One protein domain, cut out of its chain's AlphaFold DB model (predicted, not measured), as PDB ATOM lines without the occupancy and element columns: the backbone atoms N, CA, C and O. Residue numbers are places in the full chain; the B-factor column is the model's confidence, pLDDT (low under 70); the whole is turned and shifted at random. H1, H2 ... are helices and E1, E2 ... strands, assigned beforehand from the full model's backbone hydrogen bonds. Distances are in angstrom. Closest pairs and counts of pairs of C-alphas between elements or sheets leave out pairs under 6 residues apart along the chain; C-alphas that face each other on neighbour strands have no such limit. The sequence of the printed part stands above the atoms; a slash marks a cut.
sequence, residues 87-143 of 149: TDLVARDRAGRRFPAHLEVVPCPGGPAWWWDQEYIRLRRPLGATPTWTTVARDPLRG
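AT A GLANCE: This is residues 87 to 143 of the 149 residues of the protein "Helix-turn-helix transcriptional regulator" of Ornithinimicrobium sp. H23M54 (UniProt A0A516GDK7). Little regular structure: loops surround a small two-strand sheet, E1 beside E2, with short H1 towards one end and H2 reaching out at the other, where residues 120 to 126 stick out. The 57 printed residues run H1, E1, H2, E2; the strands are antiparallel, the class mixed, with 21 residues in named elements. The whole is compact, radius of gyration of the C-alphas 11.4 A, spanning 33 by 23 by 17 A.

IN THESE COORDINATES: H1, residues 87 to 90, begins at C-alpha 87 (34.298, 15.881, 368.394). E1 is residues 105 to 107; H2, residues 113 to 123, measures 14.4 A. E2, residues 133 to 135, ends at C-alpha 135 (36.755, 25.893, 366.243).

HOW THE PARTS SIT: The closest C-alphas of H1 and E1, Thr 87 and Val 105, are 6.4 A apart. E1 and E2 are antiparallel at 144 degrees; N 106 and O 134 are within hydrogen-bond range, 2.9 A. H1 is apart from H2 and E2. H2 has 6 of 7 O i to N i+4 pairs within range; H1 is too short for any.

THE WHOLE: The printed part has no cut. The link H1 to E1 is long, 14 residues. pLDDT is under 70 at residues 121, 124 to 126 and 143.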
ATOM      1  N   THR A  87      33.205  14.960 368.080       88.38
ATOM      2  CA  THR A  87      34.298  15.881 368.394       88.38
ATOM      3  C   THR A  87      35.201  15.353 369.508       88.38
ATOM      4  O   THR A  87      36.425  15.405 369.372       88.38
ATOM      5  N   ASP A  88      34.636  14.764 370.561       86.06
ATOM      6  CA  ASP A  88      35.400  14.215 371.685       86.06
ATOM      7  C   ASP A  88      36.223  12.989 371.275       86.06
ATOM      8  O   ASP A  88      37.370  12.799 371.713       86.06
ATOM      9  N   LEU A  89      35.657  12.176 370.383       88.38
ATOM     10  CA  LEU A  89      36.271  10.939 369.915       88.38
ATOM     11  C   LEU A  89      37.434  11.218 368.955       88.38
ATOM     12  O   LEU A  89      38.567  10.784 369.205       88.38
ATOM     13  N   VAL A  90      37.177  11.965 367.876       91.62
ATOM     14  CA  VAL A  90      38.086  12.005 366.716       91.62
ATOM     15  C   VAL A  90      38.675  13.374 366.393       91.62
ATOM     16  O   VAL A  90      39.673  13.425 365.673       91.62
ATOM     17  N   ALA A  91      38.136  14.484 366.911       92.06
ATOM     18  CA  ALA A  91      38.657  15.797 366.538       92.06
ATOM     19  C   ALA A  91      40.043  16.043 367.150       92.06
ATOM     20  O   ALA A  91      40.266  15.900 368.360       92.06
ATOM     21  N   ARG A  92      40.996  16.422 366.295       92.75
ATOM     22  CA  ARG A  92      42.369  16.767 366.676       92.75
ATOM     23  C   ARG A  92      42.824  18.021 365.936       92.75
ATOM     24  O   ARG A  92      42.436  18.246 364.790       92.75
ATOM     25  N   ASP A  93      43.633  18.840 366.601       89.88
ATOM     26  CA  ASP A  93      44.279  19.996 365.986       89.88
ATOM     27  C   ASP A  93      45.402  19.558 365.027       89.88
ATOM     28  O   ASP A  93      45.771  18.384 364.939       89.88
ATOM     29  N   ARG A  94      46.003  20.522 364.321       85.31
ATOM     30  CA  ARG A  94      47.108  20.260 363.379       85.31
ATOM     31  C   ARG A  94      48.359  19.629 364.013       85.31
ATOM     32  O   ARG A  94      49.242  19.193 363.289       85.31
ATOM     33  N   ALA A  95      48.475  19.666 365.340       87.25
ATOM     34  CA  ALA A  95      49.578  19.094 366.106       87.25
ATOM     35  C   ALA A  95      49.197  17.745 366.750       87.25
ATOM     36  O   ALA A  95      49.963  17.221 367.556       87.25
ATOM     37  N   GLY A  96      48.025  17.188 366.422       89.44
ATOM     38  CA  GLY A  96      47.544  15.910 366.947       89.44
ATOM     39  C   GLY A  96      46.956  15.983 368.360       89.44
ATOM     40  O   GLY A  96      46.707  14.943 368.970       89.44
ATOM     41  N   ARG A  97      46.719  17.180 368.908       91.38
ATOM     42  CA  ARG A  97      46.164  17.368 370.259       91.38
ATOM     43  C   ARG A  97      44.645  17.471 370.221       91.38
ATOM     44  O   ARG A  97      44.064  17.796 369.190       91.38
ATOM     45  N   ARG A  98      43.992  17.234 371.361       92.56
ATOM     46  CA  ARG A  98      42.559  17.528 371.517       92.56
ATOM     47  C   ARG A  98      42.324  19.037 371.537       92.56
ATOM     48  O   ARG A  98      43.160  19.787 372.043       92.56
ATOM     49  N   PHE A  99      41.177  19.463 371.017       91.69
ATOM     50  CA  PHE A  99      40.718  20.834 371.207       91.69
ATOM     51  C   PHE A  99      40.324  21.068 372.677       91.69
ATOM     52  O   PHE A  99      39.919  20.121 373.357       91.69
ATOM     53  N   PRO A 100      40.445  22.305 373.192       90.62
ATOM     54  CA  PRO A 100      39.903  22.663 374.498       90.62
ATOM     55  C   PRO A 100      38.405  22.345 374.598       90.62
ATOM     56  O   PRO A 100      37.640  22.734 373.723       90.62
ATOM     57  N   ALA A 101      37.993  21.695 375.690       89.50
ATOM     58  CA  ALA A 101      36.637  21.156 375.857       89.50
ATOM     59  C   ALA A 101      35.507  22.208 375.852       89.50
ATOM     60  O   ALA A 101      34.357  21.871 375.619       89.50
ATOM     61  N   HIS A 102      35.820  23.481 376.111       89.44
ATOM     62  CA  HIS A 102      34.837  24.570 376.139       89.44
ATOM     63  C   HIS A 102      34.597  25.217 374.766       89.44
ATOM     64  O   HIS A 102      33.812  26.156 374.663       89.44
ATOM     65  N   LEU A 103      35.327  24.798 373.729       91.12
ATOM     66  CA  LEU A 103      35.209  25.374 372.395       91.12
ATOM     67  C   LEU A 103      34.279  24.525 371.540       91.12
ATOM     68  O   LEU A 103      34.403  23.305 371.502       91.12
ATOM     69  N   GLU A 104      33.409  25.188 370.785       91.31
ATOM     70  CA  GLU A 104      32.631  24.523 369.746       91.31
ATOM     71  C   GLU A 104      33.563  24.125 368.597       91.31
ATOM     72  O   GLU A 104      34.162  24.979 367.928       91.31
ATOM     73  N   VAL A 105      33.721  22.813 368.412       93.44
ATOM     74  CA  VAL A 105      34.564  22.203 367.382       93.44
ATOM     75  C   VAL A 105      33.674  21.706 366.252       93.44
ATOM     76  O   VAL A 105      32.695  21.008 366.487       93.44
ATOM     77  N   VAL A 106      34.039  22.034 365.019       91.56
ATOM     78  CA  VAL A 106      33.269  21.691 363.820       91.56
ATOM     79  C   VAL A 106      34.153  20.998 362.783       91.56
ATOM     80  O   VAL A 106      35.346  21.324 362.667       91.56
ATOM     81  N   PRO A 107      33.605  20.031 362.024       91.50
ATOM     82  CA  PRO A 107      34.333  19.387 360.944       91.50
ATOM     83  C   PRO A 107      34.597  20.387 359.816       91.50
ATOM     84  O   PRO A 107      33.749  21.198 359.447       91.50
ATOM     85  N   CYS A 108      35.788  20.309 359.240       90.38
ATOM     86  CA  CYS A 108      36.215  21.136 358.122       90.38
ATOM     87  C   CYS A 108      37.068  20.309 357.141       90.38
ATOM     88  O   CYS A 108      38.284  20.493 357.078       90.38
ATOM     89  N   PRO A 109      36.467  19.379 356.367       86.44
ATOM     90  CA  PRO A 109      37.218  18.455 355.507       86.44
ATOM     91  C   PRO A 109      38.104  19.152 354.465       86.44
ATOM     92  O   PRO A 109      39.155  18.635 354.108       86.44
ATOM     93  N   GLY A 110      37.695  20.338 354.001       85.44
ATOM     94  CA  GLY A 110      38.444  21.157 353.040       85.44
ATOM     95  C   GLY A 110      39.499  22.081 353.656       85.44
ATOM     96  O   GLY A 110      40.066  22.906 352.944       85.44
ATOM     97  N   GLY A 111      39.745  21.989 354.963       87.12
ATOM     98  CA  GLY A 111      40.643  22.890 355.675       87.12
ATOM     99  C   GLY A 111      39.990  24.218 356.076       87.12
ATOM    100  O   GLY A 111      39.153  24.754 355.343       87.12
ATOM    101  N   PRO A 112      40.348  24.770 357.249       89.12
ATOM    102  CA  PRO A 112      39.785  26.027 357.728       89.12
ATOM    103  C   PRO A 112      40.379  27.244 357.011       89.12
ATOM    104  O   PRO A 112      41.528  27.213 356.563       89.12
ATOM    105  N   ALA A 113      39.622  28.342 356.951       86.81
ATOM    106  CA  ALA A 113      40.003  29.544 356.198       86.81
ATOM    107  C   ALA A 113      41.352  30.127 356.652       86.81
ATOM    108  O   ALA A 113      42.233  30.387 355.836       86.81
ATOM    109  N   TRP A 114      41.574  30.216 357.968       85.88
ATOM    110  CA  TRP A 114      42.835  30.717 358.526       85.88
ATOM    111  C   TRP A 114      44.056  29.886 358.102       85.88
ATOM    112  O   TRP A 114      45.171  30.409 358.066       85.88
ATOM    113  N   TRP A 115      43.876  28.588 357.822       86.94
ATOM    114  CA  TRP A 115      44.969  27.715 357.398       86.94
ATOM    115  C   TRP A 115      45.339  27.993 355.945       86.94
ATOM    116  O   TRP A 115      46.523  28.119 355.642       86.94
ATOM    117  N   TRP A 116      44.339  28.184 355.081       85.12
ATOM    118  CA  TRP A 116      44.560  28.642 353.710       85.12
ATOM    119  C   TRP A 116      45.246  30.008 353.685       85.12
ATOM    120  O   TRP A 116      46.257  30.163 353.004       85.12
ATOM    121  N   ASP A 117      44.798  30.960 354.504       84.12
ATOM    122  CA  ASP A 117      45.454  32.267 354.619       84.12
ATOM    123  C   ASP A 117      46.920  32.132 355.056       84.12
ATOM    124  O   ASP A 117      47.817  32.799 354.536       84.12
ATOM    125  N   GLN A 118      47.199  31.256 356.018       81.56
ATOM    126  CA  GLN A 118      48.552  31.075 356.523       81.56
ATOM    127  C   GLN A 118      49.467  30.367 355.511       81.56
ATOM    128  O   GLN A 118      50.563  30.856 355.241       81.56
ATOM    129  N   GLU A 119      49.057  29.223 354.969       80.62
ATOM    130  CA  GLU A 119      49.913  28.407 354.101       80.62
ATOM    131  C   GLU A 119      49.996  28.971 352.677       80.62
ATOM    132  O   GLU A 119      51.093  29.088 352.128       80.62
ATOM    133  N   TYR A 120      48.860  29.382 352.102       70.56
ATOM    134  CA  TYR A 120      48.781  29.847 350.715       70.56
ATOM    135  C   TYR A 120      49.235  31.303 350.567       70.56
ATOM    136  O   TYR A 120      50.019  31.619 349.672       70.56
ATOM    137  N   ILE A 121      48.780  32.201 351.452       68.75
ATOM    138  CA  ILE A 121      49.045  33.643 351.309       68.75
ATOM    139  C   ILE A 121      50.359  34.037 351.992       68.75
ATOM    140  O   ILE A 121      51.165  34.759 351.399       68.75
ATOM    141  N   ARG A 122      50.597  33.578 353.230       71.38
ATOM    142  CA  ARG A 122      51.709  34.088 354.057       71.38
ATOM    143  C   ARG A 122      53.014  33.312 353.921       71.38
ATOM    144  O   ARG A 122      54.068  33.937 353.882       71.38
ATOM    145  N   LEU A 123      52.968  31.980 353.901       75.19
ATOM    146  CA  LEU A 123      54.183  31.163 354.019       75.19
ATOM    147  C   LEU A 123      54.776  30.701 352.682       75.19
ATOM    148  O   LEU A 123      55.952  30.352 352.672       75.19
ATOM    149  N   ARG A 124      54.009  30.712 351.575       67.94
ATOM    150  CA  ARG A 124      54.461  30.341 350.210       67.94
ATOM    151  C   ARG A 124      55.344  29.077 350.168       67.94
ATOM    152  O   ARG A 124      56.312  29.007 349.414       67.94
ATOM    153  N   ARG A 125      55.030  28.090 351.008       68.06
ATOM    154  CA  ARG A 125      55.782  26.838 351.189       68.06
ATOM    155  C   ARG A 125      54.935  25.637 350.750       68.06
ATOM    156  O   ARG A 125      53.728  25.806 350.570       68.06
ATOM    157  N   PRO A 126      55.515  24.429 350.611       66.44
ATOM    158  CA  PRO A 126      54.724  23.220 350.400       66.44
ATOM    159  C   PRO A 126      53.677  23.067 351.505       66.44
ATOM    160  O   PRO A 126      54.002  23.215 352.686       66.44
ATOM    161  N   LEU A 127      52.430  22.803 351.111       72.44
ATOM    162  CA  LEU A 127      51.302  22.727 352.036       72.44
ATOM    163  C   LEU A 127      51.574  21.672 353.116       72.44
ATOM    164  O   LEU A 127      51.873  20.516 352.812       72.44
ATOM    165  N   GLY A 128      51.472  22.081 354.383       75.12
ATOM    166  CA  GLY A 128      51.462  21.144 355.504       75.12
ATOM    167  C   GLY A 128      50.204  20.266 355.503       75.12
ATOM    168  O   GLY A 128      49.324  20.410 354.659       75.12
ATOM    169  N   ALA A 129      50.079  19.373 356.486       82.56
ATOM    170  CA  ALA A 129      48.852  18.596 356.652       82.56
ATOM    171  C   ALA A 129      47.653  19.531 356.909       82.56
ATOM    172  O   ALA A 129      47.667  20.320 357.862       82.56
ATOM    173  N   THR A 130      46.629  19.443 356.058       86.00
ATOM    174  CA  THR A 130      45.410  20.244 356.183       86.00
ATOM    175  C   THR A 130      44.612  19.790 357.409       86.00
ATOM    176  O   THR A 130      44.266  18.610 357.506       86.00
ATOM    177  N   PRO A 131      44.292  20.688 358.359       89.38
ATOM    178  CA  PRO A 131      43.444  20.343 359.492       89.38
ATOM    179  C   PRO A 131      42.032  20.007 359.013       89.38
ATOM    180  O   PRO A 131      41.431  20.792 358.288       89.38
ATOM    181  N   THR A 132      41.475  18.886 359.465       92.12
ATOM    182  CA  THR A 132      40.105  18.466 359.120       92.12
ATOM    183  C   THR A 132      39.054  18.925 360.132       92.12
ATOM    184  O   THR A 132      37.872  18.640 359.969       92.12
ATOM    185  N   TRP A 133      39.476  19.651 361.170       92.75
ATOM    186  CA  TRP A 133      38.644  20.166 362.253       92.75
ATOM    187  C   TRP A 133      39.093  21.576 362.627       92.75
ATOM    188  O   TRP A 133      40.278  21.918 362.535       92.75
ATOM    189  N   THR A 134      38.157  22.406 363.077       92.38
ATOM    190  CA  THR A 134      38.470  23.742 363.590       92.38
ATOM    191  C   THR A 134      37.475  24.171 364.658       92.38
ATOM    192  O   THR A 134      36.526  23.447 364.940       92.38
ATOM    193  N   THR A 135      37.703  25.326 365.280       92.25
ATOM    194  CA  THR A 135      36.755  25.893 366.243       92.25
ATOM    195  C   THR A 135      35.953  27.010 365.599       92.25
ATOM    196  O   THR A 135      36.497  27.769 364.796       92.25
ATOM    197  N   VAL A 136      34.689  27.167 365.996       89.88
ATOM    198  CA  VAL A 136      33.837  28.269 365.512       89.88
ATOM    199  C   VAL A 136      34.477  29.630 365.798       89.88
ATOM    200  O   VAL A 136      34.463  30.516 364.954       89.88
ATOM    201  N   ALA A 137      35.155  29.782 366.937       87.06
ATOM    202  CA  ALA A 137      35.890  31.007 367.257       87.06
ATOM    203  C   ALA A 137      37.031  31.325 366.264       87.06
ATOM    204  O   ALA A 137      37.373  32.488 366.066       87.06
ATOM    205  N   ARG A 138      37.650  30.300 365.659       84.44
ATOM    206  CA  ARG A 138      38.736  30.433 364.670       84.44
ATOM    207  C   ARG A 138      38.230  30.562 363.241       84.44
ATOM    208  O   ARG A 138      38.943  31.121 362.412       84.44
ATOM    209  N   ASP A 139      37.059  30.010 362.954       84.88
ATOM    210  CA  ASP A 139      36.426  30.048 361.639       84.88
ATOM    211  C   ASP A 139      34.913  30.292 361.811       84.88
ATOM    212  O   ASP A 139      34.115  29.349 361.764       84.88
ATOM    213  N   PRO A 140      34.500  31.552 362.062       81.50
ATOM    214  CA  PRO A 140      33.112  31.876 362.407       81.50
ATOM    215  C   PRO A 140      32.106  31.488 361.324       81.50
ATOM    216  O   PRO A 140      30.961  31.158 361.627       81.50
ATOM    217  N   LEU A 141      32.544  31.460 360.062       78.25
ATOM    218  CA  LEU A 141      31.713  31.065 358.924       78.25
ATOM    219  C   LEU A 141      31.262  29.602 359.009       78.25
ATOM    220  O   LEU A 141      30.250  29.242 358.416       78.25
ATOM    221  N   ARG A 142      31.978  28.760 359.766       77.31
ATOM    222  CA  ARG A 142      31.635  27.348 359.978       77.31
ATOM    223  C   ARG A 142      30.639  27.120 361.119       77.31
ATOM    224  O   ARG A 142      30.048  26.049 361.168       77.31
ATOM    225  N   GLY A 143      30.440  28.097 362.006       68.69
ATOM    226  CA  GLY A 143      29.417  28.044 363.063       68.69
ATOM    227  C   GLY A 143      28.038  28.531 362.614       68.69
ATOM    228  O   GLY A 143      27.046  28.342 363.317       68.69
TER     229      GLY A 143